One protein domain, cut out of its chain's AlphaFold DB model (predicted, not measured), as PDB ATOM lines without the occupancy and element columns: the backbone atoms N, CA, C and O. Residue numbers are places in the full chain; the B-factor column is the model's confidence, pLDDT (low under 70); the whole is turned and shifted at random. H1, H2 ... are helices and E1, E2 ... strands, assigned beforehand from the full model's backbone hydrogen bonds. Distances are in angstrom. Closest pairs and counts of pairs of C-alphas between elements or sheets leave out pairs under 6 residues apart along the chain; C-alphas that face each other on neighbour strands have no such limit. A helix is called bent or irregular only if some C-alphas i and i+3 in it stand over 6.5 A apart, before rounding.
ATOM      1  N   SER A   2      33.226  25.075  22.832       62.91
ATOM      2  CA  SER A   2      34.455  24.275  22.606       62.91
ATOM      3  C   SER A   2      34.961  23.645  23.905       62.91
ATOM      4  O   SER A   2      35.232  22.461  23.924       62.91
ATOM      5  N   ASP A   3      34.956  24.399  25.005       81.50
ATOM      6  CA  ASP A   3      35.371  23.913  26.329       81.50
ATOM      7  C   ASP A   3      34.540  22.709  26.819       81.50
ATOM      8  O   ASP A   3      35.067  21.724  27.319       81.50
ATOM      9  N   LEU A   4      33.229  22.738  26.565       86.25
ATOM     10  CA  LEU A   4      32.309  21.680  26.977       86.25
ATOM     11  C   LEU A   4      32.485  20.395  26.162       86.25
ATOM     12  O   LEU A   4      32.550  19.305  26.721       86.25
ATOM     13  N   ASN A   5      32.587  20.529  24.839       87.50
ATOM     14  CA  ASN A   5      32.805  19.384  23.962       87.50
ATOM     15  C   ASN A   5      34.187  18.763  24.201       87.50
ATOM     16  O   ASN A   5      34.316  17.545  24.161       87.50
ATOM     17  N   GLU A   6      35.211  19.578  24.474       90.00
ATOM     18  CA  GLU A   6      36.536  19.075  24.844       90.00
ATOM     19  C   GLU A   6      36.521  18.386  26.215       90.00
ATOM     20  O   GLU A   6      37.103  17.312  26.350       90.00
ATOM     21  N   TRP A   7      35.786  18.912  27.202       91.06
ATOM     22  CA  TRP A   7      35.605  18.222  28.482       91.06
ATOM     23  C   TRP A   7      34.937  16.855  28.305       91.06
ATOM     24  O   TRP A   7      35.437  15.866  28.835       91.06
ATOM     25  N   ILE A   8      33.853  16.766  27.527       93.00
ATOM     26  CA  ILE A   8      33.162  15.491  27.283       93.00
ATOM     27  C   ILE A   8      34.096  14.496  26.584       93.00
ATOM     28  O   ILE A   8      34.215  13.355  27.034       93.00
ATOM     29  N   LYS A   9      34.802  14.929  25.530       92.62
ATOM     30  CA  LYS A   9      35.794  14.095  24.836       92.62
ATOM     31  C   LYS A   9      36.874  13.589  25.780       92.62
ATOM     32  O   LYS A   9      37.224  12.418  25.714       92.62
ATOM     33  N   GLU A  10      37.385  14.443  26.661       93.50
ATOM     34  CA  GLU A  10      38.407  14.044  27.626       93.50
ATOM     35  C   GLU A  10      37.865  13.024  28.634       93.50
ATOM     36  O   GLU A  10      38.544  12.046  28.939       93.50
ATOM     37  N   ARG A  11      36.624  13.183  29.116       94.06
ATOM     38  CA  ARG A  11      35.998  12.195  30.012       94.06
ATOM     39  C   ARG A  11      35.753  10.860  29.323       94.06
ATOM     40  O   ARG A  11      36.020   9.835  29.944       94.06
ATOM     41  N   ARG A  12      35.333  10.867  28.053       93.25
ATOM     42  CA  ARG A  12      35.258   9.650  27.231       93.25
ATOM     43  C   ARG A  12      36.631   9.011  27.082       93.25
ATOM     44  O   ARG A  12      36.785   7.865  27.453       93.25
ATOM     45  N   ARG A  13      37.652   9.774  26.684       93.25
ATOM     46  CA  ARG A  13      39.025   9.272  26.526       93.25
ATOM     47  C   ARG A  13      39.568   8.627  27.803       93.25
ATOM     48  O   ARG A  13      40.266   7.623  27.725       93.25
ATOM     49  N   ILE A  14      39.300   9.219  28.967       89.38
ATOM     50  CA  ILE A  14      39.706   8.653  30.259       89.38
ATOM     51  C   ILE A  14      38.949   7.352  30.549       89.38
ATOM     52  O   ILE A  14      39.566   6.404  31.024       89.38
ATOM     53  N   HIS A  15      37.642   7.304  30.272       89.25
ATOM     54  CA  HIS A  15      36.827   6.099  30.454       89.25
ATOM     55  C   HIS A  15      37.237   4.981  29.485       89.25
ATOM     56  O   HIS A  15      37.512   3.880  29.937       89.25
ATOM     57  N   ASP A  16      37.410   5.290  28.200       87.19
ATOM     58  CA  ASP A  16      37.840   4.357  27.150       87.19
ATOM     59  C   ASP A  16      39.271   3.827  27.377       87.19
ATOM     60  O   ASP A  16      39.651   2.791  26.840       87.19
ATOM     61  N   ALA A  17      40.096   4.546  28.151       84.75
ATOM     62  CA  ALA A  17      41.418   4.075  28.564       84.75
ATOM     63  C   ALA A  17      41.361   3.045  29.708       84.75
ATOM     64  O   ALA A  17      42.382   2.426  30.016       84.75
ATOM     65  N   ALA A  18      40.205   2.882  30.357       79.06
ATOM     66  CA  ALA A  18      39.962   1.804  31.303       79.06
ATOM     67  C   ALA A  18      39.660   0.491  30.558       79.06
ATOM     68  O   ALA A  18      39.341   0.488  29.371       79.06
ATOM     69  N   THR A  19      39.777  -0.645  31.248       69.38
ATOM     70  CA  THR A  19      39.507  -1.957  30.645       69.38
ATOM     71  C   THR A  19      38.043  -2.077  30.207       69.38
ATOM     72  O   THR A  19      37.150  -1.700  30.968       69.38
ATOM     73  N   GLU A  20      37.805  -2.609  28.999       67.00
ATOM     74  CA  GLU A  20      36.468  -2.756  28.402       67.00
ATOM     75  C   GLU A  20      35.538  -3.687  29.199       67.00
ATOM     76  O   GLU A  20      35.973  -4.668  29.799       67.00
ATOM     77  N   GLY A  21      34.229  -3.436  29.087       58.25
ATOM     78  CA  GLY A  21      33.160  -4.341  29.518       58.25
ATOM     79  C   GLY A  21      32.377  -3.819  30.718       58.25
ATOM     80  O   GLY A  21      32.836  -2.903  31.400       58.25
ATOM     81  N   PRO A  22      31.182  -4.375  30.997       65.19
ATOM     82  CA  PRO A  22      30.589  -4.133  32.293       65.19
ATOM     83  C   PRO A  22      31.558  -4.673  33.340       65.19
ATOM     84  O   PRO A  22      31.975  -5.832  33.288       65.19
ATOM     85  N   TRP A  23      31.953  -3.803  34.258       74.75
ATOM     86  CA  TRP A  23      32.717  -4.237  35.409       74.75
ATOM     87  C   TRP A  23      31.777  -4.996  36.342       74.75
ATOM     88  O   TRP A  23      30.634  -4.577  36.559       74.75
ATOM     89  N   GLU A  24      32.263  -6.098  36.894       69.62
ATOM     90  CA  GLU A  24      31.553  -6.891  37.894       69.62
ATOM     91  C   GLU A  24      32.385  -6.940  39.175       69.62
ATOM     92  O   GLU A  24      33.618  -6.947  39.131       69.62
ATOM     93  N   ALA A  25      31.714  -6.949  40.328       70.75
ATOM     94  CA  ALA A  25      32.364  -7.203  41.604       70.75
ATOM     95  C   ALA A  25      32.130  -8.652  41.995       70.75
ATOM     96  O   ALA A  25      30.985  -9.101  42.045       70.75
ATOM     97  N   ASP A  26      33.213  -9.342  42.332       69.00
ATOM     98  CA  ASP A  26      33.140 -10.649  42.969       69.00
ATOM     99  C   ASP A  26      33.709 -10.571  44.385       69.00
ATOM    100  O   ASP A  26      34.719  -9.900  44.642       69.00
ATOM    101  N   GLY A  27      33.005 -11.221  45.307       66.12
ATOM    102  CA  GLY A  27      33.321 -11.252  46.724       66.12
ATOM    103  C   GLY A  27      33.954 -12.582  47.086       66.12
ATOM    104  O   GLY A  27      33.307 -13.620  46.991       66.12
ATOM    105  N   PHE A  28      35.187 -12.554  47.579       66.44
ATOM    106  CA  PHE A  28      35.816 -13.734  48.162       66.44
ATOM    107  C   PHE A  28      36.185 -13.485  49.621       66.44
ATOM    108  O   PHE A  28      36.486 -12.362  50.036       66.44
ATOM    109  N   VAL A  29      36.129 -14.559  50.404       65.19
ATOM    110  CA  VAL A  29      36.612 -14.560  51.783       65.19
ATOM    111  C   VAL A  29      38.130 -14.695  51.731       65.19
ATOM    112  O   VAL A  29      38.647 -15.659  51.166       65.19
ATOM    113  N   ASP A  30      38.828 -13.706  52.273       66.69
ATOM    114  CA  ASP A  30      40.279 -13.699  52.452       66.69
ATOM    115  C   ASP A  30      40.578 -13.720  53.955       66.69
ATOM    116  O   ASP A  30      39.872 -13.081  54.737       66.69
ATOM    117  N   GLU A  31      41.620 -14.433  54.370       65.75
ATOM    118  CA  GLU A  31      42.048 -14.445  55.769       65.75
ATOM    119  C   GLU A  31      43.106 -13.355  55.959       65.75
ATOM    120  O   GLU A  31      44.219 -13.427  55.429       65.75
ATOM    121  N   TYR A  32      42.782 -12.314  56.726       61.56
ATOM    122  CA  TYR A  32      43.710 -11.221  57.004       61.56
ATOM    123  C   TYR A  32      43.888 -11.050  58.508       61.56
ATOM    124  O   TYR A  32      42.968 -10.663  59.217       61.56
ATOM    125  N   GLN A  33      45.104 -11.311  58.996       71.06
ATOM    126  CA  GLN A  33      45.451 -11.254  60.427       71.06
ATOM    127  C   GLN A  33      44.627 -12.199  61.325       71.06
ATOM    128  O   GLN A  33      44.444 -11.915  62.505       71.06
ATOM    129  N   GLY A  34      44.190 -13.345  60.793       71.50
ATOM    130  CA  GLY A  34      43.433 -14.351  61.548       71.50
ATOM    131  C   GLY A  34      41.935 -14.057  61.663       71.50
ATOM    132  O   GLY A  34      41.255 -14.699  62.459       71.50
ATOM    133  N   GLU A  35      41.429 -13.095  60.889       60.34
ATOM    134  CA  GLU A  35      40.000 -12.835  60.721       60.34
ATOM    135  C   GLU A  35      39.599 -13.022  59.252       60.34
ATOM    136  O   GLU A  35      40.326 -12.615  58.338       60.34
ATOM    137  N   ASP A  36      38.420 -13.608  59.043       64.62
ATOM    138  CA  ASP A  36      37.782 -13.683  57.732       64.62
ATOM    139  C   ASP A  36      37.297 -12.286  57.329       64.62
ATOM    140  O   ASP A  36      36.434 -11.690  57.980       64.62
ATOM    141  N   VAL A  37      37.830 -11.762  56.227       59.00
ATOM    142  CA  VAL A  37      37.404 -10.495  55.632       59.00
ATOM    143  C   VAL A  37      36.844 -10.726  54.235       59.00
ATOM    144  O   VAL A  37      37.431 -11.425  53.412       59.00
ATOM    145  N   ILE A  38      35.706 -10.099  53.936       59.97
ATOM    146  CA  ILE A  38      35.157 -10.089  52.577       59.97
ATOM    147  C   ILE A  38      35.950  -9.066  51.767       59.97
ATOM    148  O   ILE A  38      35.873  -7.862  52.026       59.97
ATOM    149  N   ARG A  39      36.707  -9.537  50.775       61.94
ATOM    150  CA  ARG A  39      37.301  -8.678  49.754       61.94
ATOM    151  C   ARG A  39      36.426  -8.669  48.522       61.94
ATOM    152  O   ARG A  39      36.045  -9.718  48.015       61.94
ATOM    153  N   LEU A  40      36.174  -7.467  48.025       61.16
ATOM    154  CA  LEU A  40      35.583  -7.270  46.715       61.16
ATOM    155  C   LEU A  40      36.681  -6.901  45.734       61.16
ATOM    156  O   LEU A  40      37.486  -6.000  45.987       61.16
ATOM    157  N   SER A  41      36.716  -7.625  44.625       64.81
ATOM    158  CA  SER A  41      37.570  -7.307  43.487       64.81
ATOM    159  C   SER A  41      36.701  -6.968  42.294       64.81
ATOM    160  O   SER A  41      35.653  -7.581  42.097       64.81
ATOM    161  N   ILE A  42      37.131  -5.961  41.540       66.19
ATOM    162  CA  ILE A  42      36.462  -5.523  40.322       66.19
ATOM    163  C   ILE A  42      37.178  -6.154  39.133       66.19
ATOM    164  O   ILE A  42      38.400  -6.037  39.023       66.19
ATOM    165  N   TRP A  43      36.411  -6.788  38.252       65.00
ATOM    166  CA  TRP A  43      36.917  -7.518  37.097       65.00
ATOM    167  C   TRP A  43      36.254  -7.025  35.814       65.00
ATOM    168  O   TRP A  43      35.059  -6.722  35.790       65.00
ATOM    169  N   SER A  44      37.025  -6.995  34.731       59.31
ATOM    170  CA  SER A  44      36.517  -6.864  33.366       59.31
ATOM    171  C   SER A  44      36.372  -8.265  32.747       59.31
ATOM    172  O   SER A  44      37.246  -8.706  32.000       59.31
ATOM    173  N   GLY A  45      35.310  -8.995  33.105       56.34
ATOM    174  CA  GLY A  45      35.046 -10.366  32.635       56.34
ATOM    175  C   GLY A  45      35.208 -11.464  33.703       56.34
ATOM    176  O   GLY A  45      35.658 -11.182  34.812       56.34
ATOM    177  N   PRO A  46      34.811 -12.719  33.392       52.81
ATOM    178  CA  PRO A  46      34.808 -13.813  34.359       52.81
ATOM    179  C   PRO A  46      36.237 -14.170  34.795       52.81
ATOM    180  O   PRO A  46      37.097 -14.347  33.930       52.81
ATOM    181  N   PRO A  47      36.499 -14.321  36.105       55.50
ATOM    182  CA  PRO A  47      37.841 -14.581  36.608       55.50
ATOM    183  C   PRO A  47      38.326 -15.969  36.165       55.50
ATOM    184  O   PRO A  47      37.666 -16.978  36.426       55.50
ATOM    185  N   SER A  48      39.493 -16.049  35.520       57.09
ATOM    186  CA  SER A  48      40.213 -17.314  35.362       57.09
ATOM    187  C   SER A  48      41.222 -17.492  36.500       57.09
ATOM    188  O   SER A  48      41.744 -16.527  37.058       57.09
ATOM    189  N   SER A  49      41.546 -18.739  36.857       55.12
ATOM    190  CA  SER A  49      42.565 -19.033  37.879       55.12
ATOM    191  C   SER A  49      43.964 -18.509  37.521       55.12
ATOM    192  O   SER A  49      44.835 -18.444  38.386       55.12
ATOM    193  N   GLU A  50      44.188 -18.147  36.257       54.75
ATOM    194  CA  GLU A  50      45.430 -17.544  35.770       54.75
ATOM    195  C   GLU A  50      45.450 -16.009  35.942       54.75
ATOM    196  O   GLU A  50      46.529 -15.418  35.951       54.75
ATOM    197  N   ASP A  51      44.296 -15.373  36.199       51.88
ATOM    198  CA  ASP A  51      44.147 -13.920  36.405       51.88
ATOM    199  C   ASP A  51      44.430 -13.472  37.848       51.88
ATOM    200  O   ASP A  51      44.321 -12.292  38.183       51.88
ATOM    201  N   SER A  52      44.854 -14.394  38.719       47.09
ATOM    202  CA  SER A  52      45.134 -14.118  40.131       47.09
ATOM    203  C   SER A  52      46.206 -13.040  40.418       47.09
ATOM    204  O   SER A  52      46.216 -12.559  41.555       47.09
ATOM    205  N   PRO A  53      47.084 -12.594  39.485       40.50
ATOM    206  CA  PRO A  53      47.889 -11.388  39.692       40.50
ATOM    207  C   PRO A  53      47.286 -10.088  39.115       40.50
ATOM    208  O   PRO A  53      47.915  -9.041  39.250       40.50
ATOM    209  N   VAL A  54      46.086 -10.087  38.519       43.84
ATOM    210  CA  VAL A  54      45.452  -8.889  37.916       43.84
ATOM    211  C   VAL A  54      44.482  -8.202  38.891       43.84
ATOM    212  O   VAL A  54      43.451  -7.657  38.513       43.84
ATOM    213  N   VAL A  55      44.804  -8.182  40.186       46.47
ATOM    214  CA  VAL A  55      44.095  -7.303  41.129       46.47
ATOM    215  C   VAL A  55      44.612  -5.881  40.910       46.47
ATOM    216  O   VAL A  55      45.618  -5.483  41.495       46.47
ATOM    217  N   VAL A  56      43.946  -5.112  40.043       47.25
ATOM    218  CA  VAL A  56      44.358  -3.734  39.711       47.25
ATOM    219  C   VAL A  56      44.291  -2.830  40.949       47.25
ATOM    220  O   VAL A  56      45.205  -2.040  41.157       47.25
ATOM    221  N   HIS A  57      43.297  -3.005  41.834       46.47
ATOM    222  CA  HIS A  57      43.246  -2.390  43.166       46.47
ATOM    223  C   HIS A  57      42.341  -3.185  44.128       46.47
ATOM    224  O   HIS A  57      41.173  -3.419  43.839       46.47
ATOM    225  N   SER A  58      42.853  -3.558  45.306       47.41
ATOM    226  CA  SER A  58      42.039  -4.133  46.390       47.41
ATOM    227  C   SER A  58      41.320  -3.011  47.137       47.41
ATOM    228  O   SER A  58      41.929  -2.318  47.958       47.41
ATOM    229  N   ILE A  59      40.018  -2.856  46.914       54.28
ATOM    230  CA  ILE A  59      39.200  -1.881  47.637       54.28
ATOM    231  C   ILE A  59      38.666  -2.547  48.903       54.28
ATOM    232  O   ILE A  59      37.891  -3.493  48.860       54.28
ATOM    233  N   ARG A  60      39.116  -2.068  50.066       52.22
ATOM    234  CA  ARG A  60      38.790  -2.662  51.377       52.22
ATOM    235  C   ARG A  60      37.374  -2.338  51.885       52.22
ATOM    236  O   ARG A  60      37.069  -2.653  53.027       52.22
ATOM    237  N   SER A  61      36.539  -1.678  51.082       59.34
ATOM    238  CA  SER A  61      35.183  -1.270  51.466       59.34
ATOM    239  C   SER A  61      34.174  -1.651  50.388       59.34
ATOM    240  O   SER A  61      34.367  -1.336  49.211       59.34
ATOM    241  N   HIS A  62      33.095  -2.305  50.819       57.78
ATOM    242  CA  HIS A  62      31.984  -2.734  49.972       57.78
ATOM    243  C   HIS A  62      31.329  -1.554  49.253       57.78
ATOM    244  O   HIS A  62      31.193  -1.573  48.033       57.78
ATOM    245  N   GLU A  63      31.074  -0.474  49.990       61.38
ATOM    246  CA  GLU A  63      30.445   0.743  49.469       61.38
ATOM    247  C   GLU A  63      31.258   1.360  48.320       61.38
ATOM    248  O   GLU A  63      30.724   1.671  47.260       61.38
ATOM    249  N   ASN A  64      32.583   1.461  48.474       68.56
ATOM    250  CA  ASN A  64      33.451   2.036  47.440       68.56
ATOM    251  C   ASN A  64      33.452   1.215  46.142       68.56
ATOM    252  O   ASN A  64      33.654   1.774  45.067       68.56
ATOM    253  N   THR A  65      33.243  -0.098  46.241       69.25
ATOM    254  CA  THR A  65      33.217  -0.994  45.080       69.25
ATOM    255  C   THR A  65      31.948  -0.765  44.264       69.25
ATOM    256  O   THR A  65      32.035  -0.561  43.056       69.25
ATOM    257  N   GLU A  66      30.786  -0.710  44.921       75.44
ATOM    258  CA  GLU A  66      29.506  -0.419  44.264       75.44
ATOM    259  C   GLU A  66      29.519   0.955  43.583       75.44
ATOM    260  O   GLU A  66      29.112   1.066  42.428       75.44
ATOM    261  N   PHE A  67      30.065   1.986  44.243       79.38
ATOM    262  CA  PHE A  67      30.178   3.323  43.649       79.38
ATOM    263  C   PHE A  67      31.050   3.346  42.390       79.38
ATOM    264  O   PHE A  67      30.734   4.056  41.436       79.38
ATOM    265  N   ILE A  68      32.151   2.592  42.368       81.25
ATOM    266  CA  ILE A  68      33.050   2.546  41.207       81.25
ATOM    267  C   ILE A  68      32.417   1.767  40.058       81.25
ATOM    268  O   ILE A  68      32.520   2.205  38.914       81.25
ATOM    269  N   LEU A  69      31.742   0.653  40.354       82.31
ATOM    270  CA  LEU A  69      30.994  -0.109  39.357       82.31
ATOM    271  C   LEU A  69      29.890   0.727  38.718       82.31
ATOM    272  O   LEU A  69      29.807   0.800  37.492       82.31
ATOM    273  N   ASP A  70      29.065   1.379  39.539       85.94
ATOM    274  CA  ASP A  70      27.991   2.241  39.058       85.94
ATOM    275  C   ASP A  70      28.557   3.379  38.206       85.94
ATOM    276  O   ASP A  70      28.130   3.567  37.068       85.94
ATOM    277  N   ALA A  71      29.594   4.074  38.685       86.88
ATOM    278  CA  ALA A  71      30.230   5.146  37.930       86.88
ATOM    279  C   ALA A  71      30.803   4.654  36.590       86.88
ATOM    280  O   ALA A  71      30.579   5.295  35.565       86.88
ATOM    281  N   HIS A  72      31.511   3.522  36.566       86.75
ATOM    282  CA  HIS A  72      32.085   2.981  35.333       86.75
ATOM    283  C   HIS A  72      30.999   2.584  34.325       86.75
ATOM    284  O   HIS A  72      31.100   2.921  33.145       86.75
ATOM    285  N   ASN A  73      29.941   1.919  34.789       86.56
ATOM    286  CA  ASN A  73      28.892   1.391  33.923       86.56
ATOM    287  C   ASN A  73      27.894   2.474  33.462       86.56
ATOM    288  O   ASN A  73      27.324   2.360  32.376       86.56
ATOM    289  N   THR A  74      27.679   3.540  34.243       90.62
ATOM    290  CA  THR A  74      26.680   4.583  33.936       90.62
ATOM    291  C   THR A  74      27.259   5.829  33.269       90.62
ATOM    292  O   THR A  74      26.556   6.485  32.490       90.62
ATOM    293  N   LEU A  75      28.536   6.159  33.505       91.31
ATOM    294  CA  LEU A  75      29.167   7.363  32.955       91.31
ATOM    295  C   LEU A  75      29.053   7.466  31.421       91.31
ATOM    296  O   LEU A  75      28.705   8.551  30.949       91.31
ATOM    297  N   PRO A  76      29.248   6.399  30.617       90.94
ATOM    298  CA  PRO A  76      29.095   6.492  29.163       90.94
ATOM    299  C   PRO A  76      27.693   6.931  28.728       90.94
ATOM    300  O   PRO A  76      27.546   7.755  27.817       90.94
ATOM    301  N   ALA A  77      26.655   6.420  29.394       92.38
ATOM    302  CA  ALA A  77      25.271   6.790  29.119       92.38
ATOM    303  C   ALA A  77      24.999   8.252  29.505       92.38
ATOM    304  O   ALA A  77      24.368   8.981  28.738       92.38
ATOM    305  N   LEU A  78      25.532   8.707  30.644       93.75
ATOM    306  CA  LEU A  78      25.426  10.100  31.084       93.75
ATOM    307  C   LEU A  78      26.116  11.067  30.113       93.75
ATOM    308  O   LEU A  78      25.511  12.065  29.723       93.75
ATOM    309  N   LEU A  79      27.342  10.765  29.669       94.50
ATOM    310  CA  LEU A  79      28.058  11.590  28.687       94.50
ATOM    311  C   LEU A  79      27.287  11.674  27.362       94.50
ATOM    312  O   LEU A  79      27.135  12.760  26.809       94.50
ATOM    313  N   THR A  80      26.716  10.553  26.913       95.12
ATOM    314  CA  THR A  80      25.882  10.496  25.701       95.12
ATOM    315  C   THR A  80      24.614  11.338  25.848       95.12
ATOM    316  O   THR A  80      24.237  12.070  24.936       95.12
ATOM    317  N   ALA A  81      23.958  11.288  27.010       95.50
ATOM    318  CA  ALA A  81      22.786  12.113  27.280       95.50
ATOM    319  C   ALA A  81      23.119  13.613  27.236       95.50
ATOM    320  O   ALA A  81      22.361  14.389  26.651       95.50
ATOM    321  N   VAL A  82      24.256  14.026  27.807       94.94
ATOM    322  CA  VAL A  82      24.706  15.425  27.761       94.94
ATOM    323  C   VAL A  82      25.011  15.857  26.326       94.94
ATOM    324  O   VAL A  82      24.538  16.915  25.917       94.94
ATOM    325  N   GLU A  83      25.731  15.050  25.542       94.38
ATOM    326  CA  GLU A  83      25.993  15.336  24.121       94.38
ATOM    327  C   GLU A  83      24.698  15.529  23.335       94.38
ATOM    328  O   GLU A  83      24.534  16.560  22.685       94.38
ATOM    329  N   ASN A  84      23.738  14.612  23.479       95.56
ATOM    330  CA  ASN A  84      22.442  14.703  22.808       95.56
ATOM    331  C   ASN A  84      21.709  16.008  23.158       95.56
ATOM    332  O   ASN A  84      21.133  16.661  22.289       95.56
ATOM    333  N   VAL A  85      21.742  16.434  24.425       95.25
ATOM    334  CA  VAL A  85      21.151  17.720  24.829       95.25
ATOM    335  C   VAL A  85      21.886  18.890  24.170       95.25
ATOM    336  O   VAL A  85      21.246  19.827  23.697       95.25
ATOM    337  N   LEU A  86      23.214  18.859  24.090       94.00
ATOM    338  CA  LEU A  86      23.985  19.920  23.434       94.00
ATOM    339  C   LEU A  86      23.739  19.975  21.925       94.00
ATOM    340  O   LEU A  86      23.666  21.069  21.362       94.00
ATOM    341  N   GLU A  87      23.540  18.828  21.280       94.31
ATOM    342  CA  GLU A  87      23.141  18.743  19.875       94.31
ATOM    343  C   GLU A  87      21.756  19.346  19.626       94.31
ATOM    344  O   GLU A  87      21.545  20.021  18.617       94.31
ATOM    345  N   LEU A  88      20.830  19.190  20.573       95.81
ATOM    346  CA  LEU A  88      19.515  19.827  20.515       95.81
ATOM    347  C   LEU A  88      19.558  21.335  20.792       95.81
ATOM    348  O   LEU A  88      18.603  22.033  20.448       95.81
ATOM    349  N   HIS A  89      20.635  21.853  21.392       95.50
ATOM    350  CA  HIS A  89      20.774  23.242  21.843       95.50
ATOM    351  C   HIS A  89      21.928  23.991  21.150       95.50
ATOM    352  O   HIS A  89      22.748  24.671  21.780       95.50
TER     353      HIS A  89
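What this domain is: This is residues 2 to 89 of the 124 residues of an uncharacterized protein of Brevibacterium antiquum (UniProt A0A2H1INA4). A long two-stranded hairpin, E1 and E2, makes one end of a rod, and at the other end two helical pieces, H1 and H2b, run side by side in opposite ways. The bent helix H2 joins the two ends: its first arm, H2a, packs on the hairpin with residues 62 to 73, and its second arm, H2b, turns off to pair with H1, while residues 44 to 61 form a long loop with no named element. The printed part has 88 residues, with two named helices and two named strands in the order H1, E1, E2, H2; the sheet's order is E1, E2, antiparallel, and the class is mixed, helices and strands. The whole is loose, with a radius of gyration of the C-alphas of 17.0 A, and the C-alphas span 59 by 26 by 18 A along their three main axes.

Where its parts are: Strand E1 holds residues 24 to 32 and is 23.1 A long from first to last C-alpha; it begins at C-alpha 24, (31.553, -6.891, 37.894), and bends by 55 degrees at residue 29. Strand E2 holds residues 35 to 43 and is 24.4 A long. Helix H2 holds residues 62 to 88; by its hydrogen bonds it was assigned as one helix, but it is bent, with C-alphas 73 and 76 7.0 A apart. Its arm H2a holds residues 62 to 73 and is 16.9 A long; its arm H2b holds residues 76 to 88, is 18.6 A long and ends at C-alpha 88, (19.515, 19.827, 20.515). Residues 74 and 75 belong to neither arm. Helix H1 holds residues 2 to 16, is 20.7 A long and begins at C-alpha 2, (34.455, 24.275, 22.606).

How they stand to each other: E1 and E2 are a hairpin of antiparallel neighbour strands, with 153 degrees between their N-to-C directions. Their C-alphas 27 and 40 face each other at 4.6 A. N 28 and O 39 are within hydrogen-bond range at 3.0 A, and so are N 37 and O 30 at 2.9 A. Between H2a and E2 the closest C-alphas are those of His 62 and Leu 40, 6.6 A apart. Between H2a and E1 the closest are those of Leu 69 and Glu 24, 7.0 A apart. The lines of H2a and H2b stand at a steep tilt of 41 degrees. H2b touches H1, and the closest C-alphas are those of Leu 79 and Ile 8, 6.6 A apart. These two run opposite ways at a shallow tilt of 22 degrees. H1 and H2a are close but not clearly touching: their closest C-alphas, those of His 15 and His 72, are 7.5 A apart. H1 and H2a run opposite ways at a steep tilt of 62 degrees. H1 is apart from E2, and H2b is apart from both E1 and E2. In H1, H2a and H2b every O i to N i+4 pair is within hydrogen-bond range.

The domain as a whole: The two C-alphas farthest apart in the domain, those of Gly 34 and His 89, are 59.2 A apart. The first and last printed C-alphas, those of Ser 2 and His 89, are 13.7 A apart. The printed part has no cut. The link from E1 to E2, 2 residues, is tight; the link from H1 to E1, 7 residues, is short; the link from E2 to H2, 18 residues, is long. The mean pLDDT of the printed part of this predicted model is 73.7. It is under 70 in 44 residues: residue 2, residues 19 to 22, residue 24, residues 26 to 32 and residues 35 to 65. H2b has a mean pLDDT of 94, and E2 has one of 63.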